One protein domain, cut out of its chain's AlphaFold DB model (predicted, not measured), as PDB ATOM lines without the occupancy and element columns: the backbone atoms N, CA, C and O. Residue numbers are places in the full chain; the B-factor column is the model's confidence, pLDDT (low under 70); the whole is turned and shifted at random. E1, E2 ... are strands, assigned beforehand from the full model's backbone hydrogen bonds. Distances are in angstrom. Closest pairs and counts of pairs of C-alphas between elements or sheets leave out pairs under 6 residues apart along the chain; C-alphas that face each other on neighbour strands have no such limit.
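Overview. This is residues 289 to 396 of the 543 residues of an uncharacterized protein of Perkinsus marinus (strain ATCC 50983 / TXsc) (UniProt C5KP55). Picture a small, uneven sandwich: a twisted sheet of five strands, E3 E4 E1 E6 E7, with the narrow pair E2 and E5 over one face and loosely spaced from it. E1 and E4 bend together near one end, where a tight turn leads from E4 into E5, and the long link from E5 to E6 loops away at the other end as far as Asp 368. The printed part has 108 residues with no named helix and seven named strands, E1 to E7 in order along the chain, and both sheets are antiparallel. The class is all strand, though under half of the residues, 52 of 108, are in named elements. The whole is compact, with a radius of gyration of the C-alphas of 14.8 A, yet only just elongated, spanning 42 by 28 by 24 A.

Along the chain. Find C-alpha 292 at (-6.748, -44.466, 26.272); from there E1 runs to residue 301, 21.4 A on, and bends by 93 degrees at residue 295. Next come E2, residues 307 to 309, 6.7 A, and E3, residues 323 to 326, 10.3 A. E4, residues 335 to 344, covers 20.0 A and bends by 96 degrees at residue 341. E5 begins at C-alpha 349, (-9.103, -43.161, 13.992), and runs 24.5 A to residue 357, with a bend of 51 degrees at residue 354. E6, residues 375 to 381, measures 19.5 A; E7, residues 387 to 395, measures 20.5 A and ends at C-alpha 395, (4.207, -37.111, 6.063).

Arrangement. Start at E1, an inner strand. On its pairing with E4, look at N 298 and O 337, 2.8 A apart and within hydrogen-bond range; C-alphas 295 and 341, at the two bends, face each other at 4.6 A. E1 pairs with E6 too, with N 299 and O 379 at 2.9 A. E3 and E4 form a hairpin, with N 325 and O 336 at 2.9 A; E6 and E7 form another, with N 378 and O 391 at 2.8 A. E3 and E7 are the edge strands. In the second sheet, N 309 and O 355 of E2 and E5 are 2.9 A apart. Between the sheets, the closest C-alphas of E2 and E4 are those of Leu 308 and Ile 335, 6.7 A. E1 and E5 are apart.

Size, cuts and confidence. The C-alphas farthest apart are those of Leu 319 and Asp 368, 44.6 A. The printed part has no cut. The links E2 to E3 and E5 to E6 are long, with 13 and 17 residues. The mean pLDDT of the printed part is 77.6; it is under 70 at residues 311 to 320, 328 to 333, 364 to 372 and 385 to 386.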
ATOM      1  N   SER A 289      -2.383 -47.507  19.213       78.56
ATOM      2  CA  SER A 289      -2.081 -48.915  19.441       78.56
ATOM      3  C   SER A 289      -2.734 -49.486  20.704       78.56
ATOM      4  O   SER A 289      -2.778 -50.709  20.849       78.56
ATOM      5  N   GLN A 290      -3.285 -48.642  21.581       77.88
ATOM      6  CA  GLN A 290      -3.931 -49.033  22.833       77.88
ATOM      7  C   GLN A 290      -5.156 -48.168  23.154       77.88
ATOM      8  O   GLN A 290      -5.368 -47.113  22.561       77.88
ATOM      9  N   GLU A 291      -5.991 -48.651  24.073       84.00
ATOM     10  CA  GLU A 291      -7.139 -47.900  24.584       84.00
ATOM     11  C   GLU A 291      -6.661 -46.835  25.579       84.00
ATOM     12  O   GLU A 291      -5.870 -47.130  26.477       84.00
ATOM     13  N   ILE A 292      -7.138 -45.597  25.424       84.12
ATOM     14  CA  ILE A 292      -6.748 -44.466  26.272       84.12
ATOM     15  C   ILE A 292      -8.000 -43.794  26.822       84.12
ATOM     16  O   ILE A 292      -8.831 -43.287  26.066       84.12
ATOM     17  N   VAL A 293      -8.114 -43.751  28.149       86.31
ATOM     18  CA  VAL A 293      -9.229 -43.109  28.853       86.31
ATOM     19  C   VAL A 293      -8.682 -42.148  29.896       86.31
ATOM     20  O   VAL A 293      -7.915 -42.544  30.772       86.31
ATOM     21  N   GLY A 294      -9.122 -40.892  29.835       85.62
ATOM     22  CA  GLY A 294      -8.773 -39.866  30.816       85.62
ATOM     23  C   GLY A 294      -8.087 -38.641  30.207       85.62
ATOM     24  O   GLY A 294      -8.200 -38.402  29.004       85.62
ATOM     25  N   PRO A 295      -7.448 -37.804  31.037       87.94
ATOM     26  CA  PRO A 295      -6.708 -36.643  30.564       87.94
ATOM     27  C   PRO A 295      -5.453 -37.052  29.788       87.94
ATOM     28  O   PRO A 295      -4.693 -37.907  30.238       87.94
ATOM     29  N   ILE A 296      -5.222 -36.404  28.646       88.50
ATOM     30  CA  ILE A 296      -4.039 -36.627  27.805       88.50
ATOM     31  C   ILE A 296      -3.482 -35.308  27.278       88.50
ATOM     32  O   ILE A 296      -4.191 -34.301  27.190       88.50
ATOM     33  N   GLN A 297      -2.227 -35.336  26.852       89.69
ATOM     34  CA  GLN A 297      -1.592 -34.263  26.098       89.69
ATOM     35  C   GLN A 297      -1.161 -34.789  24.727       89.69
ATOM     36  O   GLN A 297      -0.634 -35.892  24.620       89.69
ATOM     37  N   ILE A 298      -1.383 -34.001  23.678       89.75
ATOM     38  CA  ILE A 298      -0.876 -34.274  22.332       89.75
ATOM     39  C   ILE A 298       0.161 -33.212  21.990       89.75
ATOM     40  O   ILE A 298      -0.172 -32.027  21.941       89.75
ATOM     41  N   ASP A 299       1.390 -33.640  21.729       89.12
ATOM     42  CA  ASP A 299       2.469 -32.777  21.260       89.12
ATOM     43  C   ASP A 299       2.602 -32.913  19.743       89.12
ATOM     44  O   ASP A 299       2.686 -34.027  19.222       89.12
ATOM     45  N   ILE A 300       2.618 -31.778  19.040       90.81
ATOM     46  CA  ILE A 300       2.799 -31.714  17.588       90.81
ATOM     47  C   ILE A 300       4.025 -30.861  17.281       90.81
ATOM     48  O   ILE A 300       4.019 -29.655  17.546       90.81
ATOM     49  N   THR A 301       5.048 -31.470  16.678       88.69
ATOM     50  CA  THR A 301       6.251 -30.769  16.210       88.69
ATOM     51  C   THR A 301       6.196 -30.615  14.688       88.69
ATOM     52  O   THR A 301       6.060 -31.614  13.974       88.69
ATOM     53  N   PRO A 302       6.295 -29.387  14.150       88.69
ATOM     54  CA  PRO A 302       6.337 -29.170  12.710       88.69
ATOM     55  C   PRO A 302       7.734 -29.426  12.119       88.69
ATOM     56  O   PRO A 302       8.740 -29.175  12.786       88.69
ATOM     57  N   PRO A 303       7.834 -29.808  10.831       85.19
ATOM     58  CA  PRO A 303       9.102 -29.750  10.121       85.19
ATOM     59  C   PRO A 303       9.568 -28.297   9.938       85.19
ATOM     60  O   PRO A 303       8.786 -27.341   9.981       85.19
ATOM     61  N   VAL A 304      10.867 -28.123   9.688       79.31
ATOM     62  CA  VAL A 304      11.493 -26.801   9.541       79.31
ATOM     63  C   VAL A 304      10.782 -25.966   8.470       79.31
ATOM     64  O   VAL A 304      10.612 -26.395   7.333       79.31
ATOM     65  N   GLY A 305      10.414 -24.734   8.827       81.94
ATOM     66  CA  GLY A 305       9.780 -23.767   7.925       81.94
ATOM     67  C   GLY A 305       8.256 -23.706   8.019       81.94
ATOM     68  O   GLY A 305       7.680 -22.746   7.511       81.94
ATOM     69  N   TYR A 306       7.616 -24.675   8.678       88.50
ATOM     70  CA  TYR A 306       6.209 -24.584   9.061       88.50
ATOM     71  C   TYR A 306       6.058 -23.842  10.393       88.50
ATOM     72  O   TYR A 306       6.945 -23.864  11.246       88.50
ATOM     73  N   GLU A 307       4.907 -23.203  10.577       89.19
ATOM     74  CA  GLU A 307       4.490 -22.598  11.844       89.19
ATOM     75  C   GLU A 307       3.129 -23.181  12.230       89.19
ATOM     76  O   GLU A 307       2.235 -23.279  11.388       89.19
ATOM     77  N   LEU A 308       2.975 -23.571  13.493       89.25
ATOM     78  CA  LEU A 308       1.713 -24.052  14.044       89.25
ATOM     79  C   LEU A 308       1.101 -22.953  14.914       89.25
ATOM     80  O   LEU A 308       1.827 -22.292  15.656       89.25
ATOM     81  N   LYS A 309      -0.221 -22.767  14.842       86.44
ATOM     82  CA  LYS A 309      -0.949 -21.755  15.623       86.44
ATOM     83  C   LYS A 309      -2.129 -22.349  16.374       86.44
ATOM     84  O   LYS A 309      -2.880 -23.169  15.846       86.44
ATOM     85  N   CYS A 310      -2.344 -21.862  17.594       79.69
ATOM     86  CA  CYS A 310      -3.441 -22.312  18.456       79.69
ATOM     87  C   CYS A 310      -4.821 -21.726  18.101       79.69
ATOM     88  O   CYS A 310      -5.830 -22.073  18.725       79.69
ATOM     89  N   THR A 311      -4.889 -20.832  17.113       69.25
ATOM     90  CA  THR A 311      -6.039 -19.951  16.889       69.25
ATOM     91  C   THR A 311      -6.839 -20.350  15.645       69.25
ATOM     92  O   THR A 311      -6.266 -20.496  14.578       69.25
ATOM     93  N   PRO A 312      -8.174 -20.399  15.725       54.31
ATOM     94  CA  PRO A 312      -8.944 -21.101  16.735       54.31
ATOM     95  C   PRO A 312      -8.926 -22.596  16.372       54.31
ATOM     96  O   PRO A 312      -9.414 -22.997  15.323       54.31
ATOM     97  N   SER A 313      -8.347 -23.419  17.238       49.47
ATOM     98  CA  SER A 313      -8.388 -24.882  17.139       49.47
ATOM     99  C   SER A 313      -9.844 -25.372  17.222       49.47
ATOM    100  O   SER A 313     -10.425 -25.485  18.303       49.47
ATOM    101  N   TYR A 314     -10.490 -25.587  16.071       54.16
ATOM    102  CA  TYR A 314     -11.904 -25.957  16.008       54.16
ATOM    103  C   TYR A 314     -12.149 -27.470  16.039       54.16
ATOM    104  O   TYR A 314     -11.390 -28.301  15.545       54.16
ATOM    105  N   ARG A 315     -13.286 -27.779  16.670       53.19
ATOM    106  CA  ARG A 315     -13.851 -29.079  17.035       53.19
ATOM    107  C   ARG A 315     -14.007 -30.000  15.827       53.19
ATOM    108  O   ARG A 315     -14.984 -29.901  15.090       53.19
ATOM    109  N   VAL A 316     -13.121 -30.970  15.682       51.53
ATOM    110  CA  VAL A 316     -13.361 -32.091  14.772       51.53
ATOM    111  C   VAL A 316     -13.415 -33.364  15.595       51.53
ATOM    112  O   VAL A 316     -12.426 -33.751  16.188       51.53
ATOM    113  N   GLY A 317     -14.614 -33.937  15.737       51.41
ATOM    114  CA  GLY A 317     -14.843 -35.183  16.484       51.41
ATOM    115  C   GLY A 317     -14.726 -35.087  18.014       51.41
ATOM    116  O   GLY A 317     -15.057 -36.038  18.710       51.41
ATOM    117  N   LEU A 318     -14.300 -33.942  18.553       56.88
ATOM    118  CA  LEU A 318     -14.022 -33.756  19.978       56.88
ATOM    119  C   LEU A 318     -15.241 -33.246  20.755       56.88
ATOM    120  O   LEU A 318     -15.793 -32.187  20.439       56.88
ATOM    121  N   LEU A 319     -15.622 -33.965  21.819       57.75
ATOM    122  CA  LEU A 319     -16.675 -33.540  22.755       57.75
ATOM    123  C   LEU A 319     -16.300 -32.227  23.463       57.75
ATOM    124  O   LEU A 319     -17.144 -31.341  23.635       57.75
ATOM    125  N   THR A 320     -15.024 -32.078  23.818       66.94
ATOM    126  CA  THR A 320     -14.457 -30.916  24.508       66.94
ATOM    127  C   THR A 320     -13.262 -30.359  23.722       66.94
ATOM    128  O   THR A 320     -12.400 -31.121  23.285       66.94
ATOM    129  N   PRO A 321     -13.199 -29.035  23.485       73.38
ATOM    130  CA  PRO A 321     -12.042 -28.433  22.832       73.38
ATOM    131  C   PRO A 321     -10.813 -28.518  23.756       73.38
ATOM    132  O   PRO A 321     -10.948 -28.222  24.951       73.38
ATOM    133  N   PRO A 322      -9.630 -28.889  23.237       83.88
ATOM    134  CA  PRO A 322      -8.417 -28.935  24.039       83.88
ATOM    135  C   PRO A 322      -7.966 -27.529  24.436       83.88
ATOM    136  O   PRO A 322      -8.251 -26.546  23.750       83.88
ATOM    137  N   GLN A 323      -7.218 -27.434  25.534       87.44
ATOM    138  CA  GLN A 323      -6.390 -26.255  25.785       87.44
ATOM    139  C   GLN A 323      -5.159 -26.337  24.883       87.44
ATOM    140  O   GLN A 323      -4.491 -27.366  24.852       87.44
ATOM    141  N   CYS A 324      -4.883 -25.275  24.134       86.50
ATOM    142  CA  CYS A 324      -3.768 -25.226  23.198       86.50
ATOM    143  C   CYS A 324      -2.697 -24.261  23.707       86.50
ATOM    144  O   CYS A 324      -3.004 -23.106  24.010       86.50
ATOM    145  N   GLU A 325      -1.454 -24.728  23.779       87.88
ATOM    146  CA  GLU A 325      -0.294 -23.936  24.190       87.88
ATOM    147  C   GLU A 325       0.786 -23.951  23.100       87.88
ATOM    148  O   GLU A 325       1.234 -25.015  22.665       87.88
ATOM    149  N   GLU A 326       1.227 -22.764  22.674       82.81
ATOM    150  CA  GLU A 326       2.349 -22.592  21.744       82.81
ATOM    151  C   GLU A 326       3.669 -22.591  22.525       82.81
ATOM    152  O   GLU A 326       3.863 -21.787  23.445       82.81
ATOM    153  N   GLN A 327       4.607 -23.466  22.162       70.50
ATOM    154  CA  GLN A 327       5.927 -23.475  22.785       70.50
ATOM    155  C   GLN A 327       6.825 -22.401  22.168       70.50
ATOM    156  O   GLN A 327       7.395 -22.563  21.091       70.50
ATOM    157  N   ILE A 328       6.967 -21.279  22.871       58.09
ATOM    158  CA  ILE A 328       7.821 -20.165  22.448       58.09
ATOM    159  C   ILE A 328       9.295 -20.529  22.689       58.09
ATOM    160  O   ILE A 328       9.698 -20.739  23.831       58.09
ATOM    161  N   GLY A 329      10.116 -20.531  21.634       50.44
ATOM    162  CA  GLY A 329      11.583 -20.608  21.746       50.44
ATOM    163  C   GLY A 329      12.260 -21.765  21.007       50.44
ATOM    164  O   GLY A 329      13.489 -21.811  20.993       50.44
ATOM    165  N   THR A 330      11.506 -22.655  20.359       43.97
ATOM    166  CA  THR A 330      12.044 -23.668  19.438       43.97
ATOM    167  C   THR A 330      11.866 -23.215  17.982       43.97
ATOM    168  O   THR A 330      10.891 -22.558  17.626       43.97
ATOM    169  N   THR A 331      12.839 -23.498  17.114       42.78
ATOM    170  CA  THR A 331      12.683 -23.330  15.659       42.78
ATOM    171  C   THR A 331      11.575 -24.265  15.178       42.78
ATOM    172  O   THR A 331      11.771 -25.473  15.207       42.78
ATOM    173  N   GLY A 332      10.431 -23.715  14.756       54.03
ATOM    174  CA  GLY A 332       9.224 -24.505  14.482       54.03
ATOM    175  C   GLY A 332       8.455 -24.804  15.771       54.03
ATOM    176  O   GLY A 332       8.430 -25.944  16.217       54.03
ATOM    177  N   SER A 333       7.881 -23.764  16.386       64.50
ATOM    178  CA  SER A 333       7.196 -23.817  17.683       64.50
ATOM    179  C   SER A 333       6.209 -24.982  17.756       64.50
ATOM    180  O   SER A 333       5.149 -24.950  17.125       64.50
ATOM    181  N   ALA A 334       6.569 -26.014  18.516       82.19
ATOM    182  CA  ALA A 334       5.692 -27.140  18.784       82.19
ATOM    183  C   ALA A 334       4.422 -26.654  19.500       82.19
ATOM    184  O   ALA A 334       4.444 -25.658  20.234       82.19
ATOM    185  N   ILE A 335       3.316 -27.363  19.295       88.31
ATOM    186  CA  ILE A 335       2.059 -27.108  19.997       88.31
ATOM    187  C   ILE A 335       1.748 -28.260  20.933       88.31
ATOM    188  O   ILE A 335       1.943 -29.423  20.587       88.31
ATOM    189  N   LYS A 336       1.202 -27.910  22.098       89.25
ATOM    190  CA  LYS A 336       0.619 -28.852  23.047       89.25
ATOM    191  C   LYS A 336      -0.891 -28.695  23.074       89.25
ATOM    192  O   LYS A 336      -1.389 -27.595  23.308       89.25
ATOM    193  N   LEU A 337      -1.612 -29.792  22.874       89.06
ATOM    194  CA  LEU A 337      -3.062 -29.873  23.016       89.06
ATOM    195  C   LEU A 337      -3.388 -30.697  24.260       89.06
ATOM    196  O   LEU A 337      -3.173 -31.905  24.278       89.06
ATOM    197  N   GLN A 338      -3.904 -30.057  25.302       89.31
ATOM    198  CA  GLN A 338      -4.285 -30.717  26.549       89.31
ATOM    199  C   GLN A 338      -5.785 -31.013  26.557       89.31
ATOM    200  O   GLN A 338      -6.618 -30.109  26.426       89.31
ATOM    201  N   PHE A 339      -6.127 -32.277  26.765       87.00
ATOM    202  CA  PHE A 339      -7.490 -32.763  26.908       87.00
ATOM    203  C   PHE A 339      -7.740 -33.120  28.368       87.00
ATOM    204  O   PHE A 339      -7.012 -33.916  28.953       87.00
ATOM    205  N   SER A 340      -8.787 -32.549  28.964       85.81
ATOM    206  CA  SER A 340      -9.184 -32.880  30.339       85.81
ATOM    207  C   SER A 340      -9.818 -34.267  30.453       85.81
ATOM    208  O   SER A 340      -9.793 -34.869  31.520       85.81
ATOM    209  N   GLU A 341     -10.425 -34.742  29.367       82.50
ATOM    210  CA  GLU A 341     -11.101 -36.032  29.284       82.50
ATOM    211  C   GLU A 341     -11.188 -36.452  27.814       82.50
ATOM    212  O   GLU A 341     -11.717 -35.705  26.985       82.50
ATOM    213  N   VAL A 342     -10.662 -37.633  27.491       81.00
ATOM    214  CA  VAL A 342     -10.806 -38.274  26.183       81.00
ATOM    215  C   VAL A 342     -11.093 -39.766  26.359       81.00
ATOM    216  O   VAL A 342     -10.738 -40.358  27.379       81.00
ATOM    217  N   SER A 343     -11.719 -40.360  25.345       83.88
ATOM    218  CA  SER A 343     -11.819 -41.809  25.159       83.88
ATOM    219  C   SER A 343     -11.339 -42.112  23.746       83.88
ATOM    220  O   SER A 343     -11.996 -41.720  22.780       83.88
ATOM    221  N   ILE A 344     -10.168 -42.732  23.625       82.50
ATOM    222  CA  ILE A 344      -9.594 -43.175  22.354       82.50
ATOM    223  C   ILE A 344      -9.615 -44.695  22.372       82.50
ATOM    224  O   ILE A 344      -8.851 -45.331  23.098       82.50
ATOM    225  N   ASP A 345     -10.509 -45.268  21.576       83.31
ATOM    226  CA  ASP A 345     -10.620 -46.712  21.443       83.31
ATOM    227  C   ASP A 345      -9.483 -47.245  20.563       83.31
ATOM    228  O   ASP A 345      -9.165 -46.677  19.510       83.31
ATOM    229  N   GLN A 346      -8.899 -48.374  20.967       81.88
ATOM    230  CA  GLN A 346      -7.854 -49.040  20.194       81.88
ATOM    231  C   GLN A 346      -8.340 -49.334  18.766       81.88
ATOM    232  O   GLN A 346      -9.408 -49.915  18.558       81.88
ATOM    233  N   GLY A 347      -7.535 -48.970  17.765       79.00
ATOM    234  CA  GLY A 347      -7.857 -49.240  16.361       79.00
ATOM    235  C   GLY A 347      -8.874 -48.279  15.725       79.00
ATOM    236  O   GLY A 347      -9.179 -48.437  14.542       79.00
ATOM    237  N   ILE A 348      -9.384 -47.279  16.456       82.44
ATOM    238  CA  ILE A 348     -10.290 -46.256  15.914       82.44
ATOM    239  C   ILE A 348      -9.519 -44.964  15.616       82.44
ATOM    240  O   ILE A 348      -8.776 -44.451  16.447       82.44
ATOM    241  N   GLY A 349      -9.720 -44.418  14.413       83.62
ATOM    242  CA  GLY A 349      -9.103 -43.161  13.992       83.62
ATOM    243  C   GLY A 349      -9.673 -41.957  14.737       83.62
ATOM    244  O   GLY A 349     -10.888 -41.747  14.748       83.62
ATOM    245  N   PHE A 350      -8.791 -41.146  15.304       85.00
ATOM    246  CA  PHE A 350      -9.086 -39.908  16.008       85.00
ATOM    247  C   PHE A 350      -8.452 -38.732  15.271       85.00
ATOM    248  O   PHE A 350      -7.317 -38.840  14.812       85.00
ATOM    249  N   THR A 351      -9.165 -37.613  15.141       86.69
ATOM    250  CA  THR A 351      -8.691 -36.464  14.361       86.69
ATOM    251  C   THR A 351      -8.614 -35.208  15.218       86.69
ATOM    252  O   THR A 351      -9.568 -34.857  15.902       86.69
ATOM    253  N   VAL A 352      -7.498 -34.488  15.119       86.12
ATOM    254  CA  VAL A 352      -7.326 -33.148  15.690       86.12
ATOM    255  C   VAL A 352      -6.992 -32.144  14.597       86.12
ATOM    256  O   VAL A 352      -6.411 -32.497  13.569       86.12
ATOM    257  N   ALA A 353      -7.378 -30.890  14.814       85.88
ATOM    258  CA  ALA A 353      -7.159 -29.799  13.876       85.88
ATOM    259  C   ALA A 353      -6.338 -28.687  14.530       85.88
ATOM    260  O   ALA A 353      -6.620 -28.288  15.662       85.88
ATOM    261  N   ILE A 354      -5.353 -28.171  13.801       87.25
ATOM    262  CA  ILE A 354      -4.567 -26.993  14.180       87.25
ATOM    263  C   ILE A 354      -4.418 -26.066  12.975       87.25
ATOM    264  O   ILE A 354      -4.493 -26.512  11.829       87.25
ATOM    265  N   GLU A 355      -4.212 -24.775  13.212       88.38
ATOM    266  CA  GLU A 355      -3.863 -23.865  12.125       88.38
ATOM    267  C   GLU A 355      -2.381 -24.050  11.772       88.38
ATOM    268  O   GLU A 355      -1.515 -24.080  12.648       88.38
ATOM    269  N   ILE A 356      -2.096 -24.187  10.476       90.19
ATOM    270  CA  ILE A 356      -0.753 -24.405   9.945       90.19
ATOM    271  C   ILE A 356      -0.436 -23.325   8.925       90.19
ATOM    272  O   ILE A 356      -1.178 -23.116   7.962       90.19
ATOM    273  N   VAL A 357       0.710 -22.675   9.105       91.31
ATOM    274  CA  VAL A 357       1.319 -21.815   8.094       91.31
ATOM    275  C   VAL A 357       2.354 -22.632   7.337       91.31
ATOM    276  O   VAL A 357       3.383 -23.032   7.884       91.31
ATOM    277  N   ASN A 358       2.082 -22.864   6.058       92.25
ATOM    278  CA  ASN A 358       3.019 -23.548   5.181       92.25
ATOM    279  C   ASN A 358       4.251 -22.667   4.888       92.25
ATOM    280  O   ASN A 358       4.109 -21.448   4.732       92.25
ATOM    281  N   PRO A 359       5.436 -23.271   4.688       90.94
ATOM    282  CA  PRO A 359       6.641 -22.593   4.238       90.94
ATOM    283  C   PRO A 359       6.398 -21.689   3.026       90.94
ATOM    284  O   PRO A 359       5.723 -22.069   2.067       90.94
ATOM    285  N   GLY A 360       6.991 -20.494   3.037       88.56
ATOM    286  CA  GLY A 360       6.941 -19.560   1.903       88.56
ATOM    287  C   GLY A 360       7.813 -19.968   0.708       88.56
ATOM    288  O   GLY A 360       7.705 -19.374  -0.364       88.56
ATOM    289  N   ALA A 361       8.674 -20.970   0.881       84.88
ATOM    290  CA  ALA A 361       9.550 -21.525  -0.141       84.88
ATOM    291  C   ALA A 361       9.588 -23.058  -0.018       84.88
ATOM    292  O   ALA A 361       9.303 -23.575   1.065       84.88
ATOM    293  N   PRO A 362       9.933 -23.792  -1.093       79.19
ATOM    294  CA  PRO A 362      10.145 -25.233  -1.014       79.19
ATOM    295  C   PRO A 362      11.141 -25.589   0.093       79.19
ATOM    296  O   PRO A 362      12.119 -24.870   0.303       79.19
ATOM    297  N   LEU A 363      10.890 -26.702   0.782       77.19
ATOM    298  CA  LEU A 363      11.743 -27.161   1.874       77.19
ATOM    299  C   LEU A 363      13.158 -27.440   1.369       77.19
ATOM    300  O   LEU A 363      13.349 -28.228   0.436       77.19
ATOM    301  N   THR A 364      14.143 -26.816   2.007       68.00
ATOM    302  CA  THR A 364      15.556 -27.041   1.706       68.00
ATOM    303  C   THR A 364      15.927 -28.479   2.078       68.00
ATOM    304  O   THR A 364      15.655 -28.883   3.211       68.00
ATOM    305  N   PRO A 365      16.539 -29.254   1.166       65.56
ATOM    306  CA  PRO A 365      17.017 -30.587   1.495       65.56
ATOM    307  C   PRO A 365      18.069 -30.538   2.594       65.56
ATOM    308  O   PRO A 365      18.886 -29.614   2.639       65.56
ATOM    309  N   ASP A 366      18.051 -31.544   3.462       62.34
ATOM    310  CA  ASP A 366      19.088 -31.745   4.462       62.34
ATOM    311  C   ASP A 366      20.470 -31.834   3.769       62.34
ATOM    312  O   ASP A 366      20.599 -32.546   2.765       62.34
ATOM    313  N   PRO A 367      21.497 -31.099   4.242       54.50
ATOM    314  CA  PRO A 367      22.793 -31.023   3.564       54.50
ATOM    315  C   PRO A 367      23.550 -32.354   3.490       54.50
ATOM    316  O   PRO A 367      24.322 -32.554   2.551       54.50
ATOM    317  N   ASP A 368      23.342 -33.240   4.464       45.12
ATOM    318  CA  ASP A 368      24.093 -34.485   4.624       45.12
ATOM    319  C   ASP A 368      23.407 -35.655   3.911       45.12
ATOM    320  O   ASP A 368      24.064 -36.551   3.379       45.12
ATOM    321  N   THR A 369      22.074 -35.641   3.863       51.53
ATOM    322  CA  THR A 369      21.269 -36.712   3.257       51.53
ATOM    323  C   THR A 369      20.691 -36.347   1.891       51.53
ATOM    324  O   THR A 369      20.294 -37.235   1.139       51.53
ATOM    325  N   GLY A 370      20.642 -35.059   1.542       52.88
ATOM    326  CA  GLY A 370      20.015 -34.563   0.315       52.88
ATOM    327  C   GLY A 370      18.489 -34.707   0.292       52.88
ATOM    328  O   GLY A 370      17.885 -34.535  -0.766       52.88
ATOM    329  N   ILE A 371      17.861 -35.029   1.430       55.41
ATOM    330  CA  ILE A 371      16.421 -35.289   1.551       55.41
ATOM    331  C   ILE A 371      15.766 -34.144   2.329       55.41
ATOM    332  O   ILE A 371      16.159 -33.839   3.451       55.41
ATOM    333  N   SER A 372      14.733 -33.516   1.765       62.81
ATOM    334  CA  SER A 372      13.881 -32.586   2.518       62.81
ATOM    335  C   SER A 372      12.916 -33.390   3.389       62.81
ATOM    336  O   SER A 372      11.976 -33.994   2.867       62.81
ATOM    337  N   ARG A 373      13.124 -33.419   4.710       70.62
ATOM    338  CA  ARG A 373      12.183 -34.068   5.637       70.62
ATOM    339  C   ARG A 373      10.954 -33.178   5.838       70.62
ATOM    340  O   ARG A 373      10.976 -32.234   6.619       70.62
ATOM    341  N   ASN A 374       9.887 -33.470   5.098       85.38
ATOM    342  CA  ASN A 374       8.562 -32.881   5.290       85.38
ATOM    343  C   ASN A 374       7.736 -33.771   6.223       85.38
ATOM    344  O   ASN A 374       6.747 -34.359   5.796       85.38
ATOM    345  N   THR A 375       8.194 -33.961   7.455       86.75
ATOM    346  CA  THR A 375       7.561 -34.868   8.418       86.75
ATOM    347  C   THR A 375       7.235 -34.132   9.703       86.75
ATOM    348  O   THR A 375       8.083 -33.427  10.243       86.75
ATOM    349  N   PHE A 376       6.005 -34.295  10.172       88.31
ATOM    350  CA  PHE A 376       5.564 -33.866  11.490       88.31
ATOM    351  C   PHE A 376       5.804 -34.980  12.506       88.31
ATOM    352  O   PHE A 376       5.756 -36.167  12.169       88.31
ATOM    353  N   GLU A 377       5.985 -34.581  13.755       86.75
ATOM    354  CA  GLU A 377       6.001 -35.483  14.901       86.75
ATOM    355  C   GLU A 377       4.695 -35.307  15.675       86.75
ATOM    356  O   GLU A 377       4.227 -34.183  15.867       86.75
ATOM    357  N   LEU A 378       4.105 -36.415  16.106       88.12
ATOM    358  CA  LEU A 378       2.862 -36.472  16.862       88.12
ATOM    359  C   LEU A 378       3.049 -37.436  18.034       88.12
ATOM    360  O   LEU A 378       3.256 -38.630  17.820       88.12
ATOM    361  N   ILE A 379       2.962 -36.933  19.264       86.31
ATOM    362  CA  ILE A 379       3.196 -37.718  20.482       86.31
ATOM    363  C   ILE A 379       1.982 -37.594  21.400       86.31
ATOM    364  O   ILE A 379       1.560 -36.486  21.724       86.31
ATOM    365  N   LEU A 380       1.442 -38.724  21.847       86.94
ATOM    366  CA  LEU A 380       0.439 -38.797  22.906       86.94
ATOM    367  C   LEU A 380       1.145 -38.977  24.249       86.94
ATOM    368  O   LEU A 380       2.012 -39.841  24.381       86.94
ATOM    369  N   ARG A 381       0.765 -38.191  25.255       83.88
ATOM    370  CA  ARG A 381       1.312 -38.249  26.613       83.88
ATOM    371  C   ARG A 381       0.228 -38.343  27.673       83.88
ATOM    372  O   ARG A 381      -0.874 -37.820  27.491       83.88
ATOM    373  N   ASP A 382       0.573 -38.975  28.786       80.56
ATOM    374  CA  ASP A 382      -0.245 -38.987  29.997       80.56
ATOM    375  C   ASP A 382      -0.063 -37.693  30.817       80.56
ATOM    376  O   ASP A 382       0.647 -36.761  30.425       80.56
ATOM    377  N   THR A 383      -0.717 -37.621  31.977       77.81
ATOM    378  CA  THR A 383      -0.620 -36.476  32.897       77.81
ATOM    379  C   THR A 383       0.725 -36.336  33.600       77.81
ATOM    380  O   THR A 383       1.002 -35.280  34.168       77.81
ATOM    381  N   GLU A 384       1.537 -37.388  33.608       73.69
ATOM    382  CA  GLU A 384       2.871 -37.409  34.212       73.69
ATOM    383  C   GLU A 384       3.953 -37.013  33.191       73.69
ATOM    384  O   GLU A 384       5.086 -36.714  33.564       73.69
ATOM    385  N   GLY A 385       3.581 -36.912  31.910       67.44
ATOM    386  CA  GLY A 385       4.450 -36.547  30.797       67.44
ATOM    387  C   GLY A 385       5.053 -37.749  30.070       67.44
ATOM    388  O   GLY A 385       5.815 -37.548  29.114       67.44
ATOM    389  N   ASN A 386       4.701 -38.974  30.464       67.44
ATOM    390  CA  ASN A 386       5.177 -40.189  29.817       67.44
ATOM    391  C   ASN A 386       4.528 -40.331  28.439       67.44
ATOM    392  O   ASN A 386       3.359 -39.992  28.247       67.44
ATOM    393  N   THR A 387       5.287 -40.839  27.470       75.62
ATOM    394  CA  THR A 387       4.766 -41.123  26.129       75.62
ATOM    395  C   THR A 387       3.862 -42.355  26.173       75.62
ATOM    396  O   THR A 387       4.313 -43.440  26.528       75.62
ATOM    397  N   ILE A 388       2.604 -42.182  25.770       78.69
ATOM    398  CA  ILE A 388       1.614 -43.253  25.605       78.69
ATOM    399  C   ILE A 388       1.772 -43.907  24.228       78.69
ATOM    400  O   ILE A 388       1.742 -45.128  24.114       78.69
ATOM    401  N   ASP A 389       1.895 -43.092  23.179       81.88
ATOM    402  CA  ASP A 389       2.013 -43.530  21.785       81.88
ATOM    403  C   ASP A 389       2.637 -42.404  20.945       81.88
ATOM    404  O   ASP A 389       2.563 -41.235  21.332       81.88
ATOM    405  N   ALA A 390       3.255 -42.718  19.806       81.12
ATOM    406  CA  ALA A 390       3.912 -41.700  18.985       81.12
ATOM    407  C   ALA A 390       4.054 -42.083  17.508       81.12
ATOM    408  O   ALA A 390       4.199 -43.250  17.144       81.12
ATOM    409  N   ASN A 391       4.086 -41.061  16.655       82.62
ATOM    410  CA  ASN A 391       4.545 -41.142  15.276       82.62
ATOM    411  C   ASN A 391       5.450 -39.946  14.970       82.62
ATOM    412  O   ASN A 391       4.995 -38.805  14.954       82.62
ATOM    413  N   MET A 392       6.725 -40.216  14.701       78.31
ATOM    414  CA  MET A 392       7.745 -39.188  14.449       78.31
ATOM    415  C   MET A 392       7.922 -38.861  12.955       78.31
ATOM    416  O   MET A 392       8.780 -38.068  12.577       78.31
ATOM    417  N   ALA A 393       7.140 -39.493  12.076       80.94
ATOM    418  CA  ALA A 393       7.332 -39.464  10.629       80.94
ATOM    419  C   ALA A 393       6.020 -39.219   9.860       80.94
ATOM    420  O   ALA A 393       5.817 -39.758   8.768       80.94
ATOM    421  N   VAL A 394       5.120 -38.393  10.403       87.19
ATOM    422  CA  VAL A 394       3.840 -38.082   9.755       87.19
ATOM    423  C   VAL A 394       4.094 -37.220   8.519       87.19
ATOM    424  O   VAL A 394       4.466 -36.053   8.627       87.19
ATOM    425  N   LEU A 395       3.907 -37.787   7.327       89.25
ATOM    426  CA  LEU A 395       4.207 -37.111   6.063       89.25
ATOM    427  C   LEU A 395       3.351 -35.851   5.860       89.25
ATOM    428  O   LEU A 395       2.124 -35.893   5.936       89.25
ATOM    429  N   GLY A 396       4.018 -34.740   5.556       91.06
ATOM    430  CA  GLY A 396       3.421 -33.470   5.167       91.06
ATOM    431  C   GLY A 396       2.882 -33.459   3.731       91.06
ATOM    432  O   GLY A 396       3.026 -34.419   2.976       91.06
TER     433      GLY A 396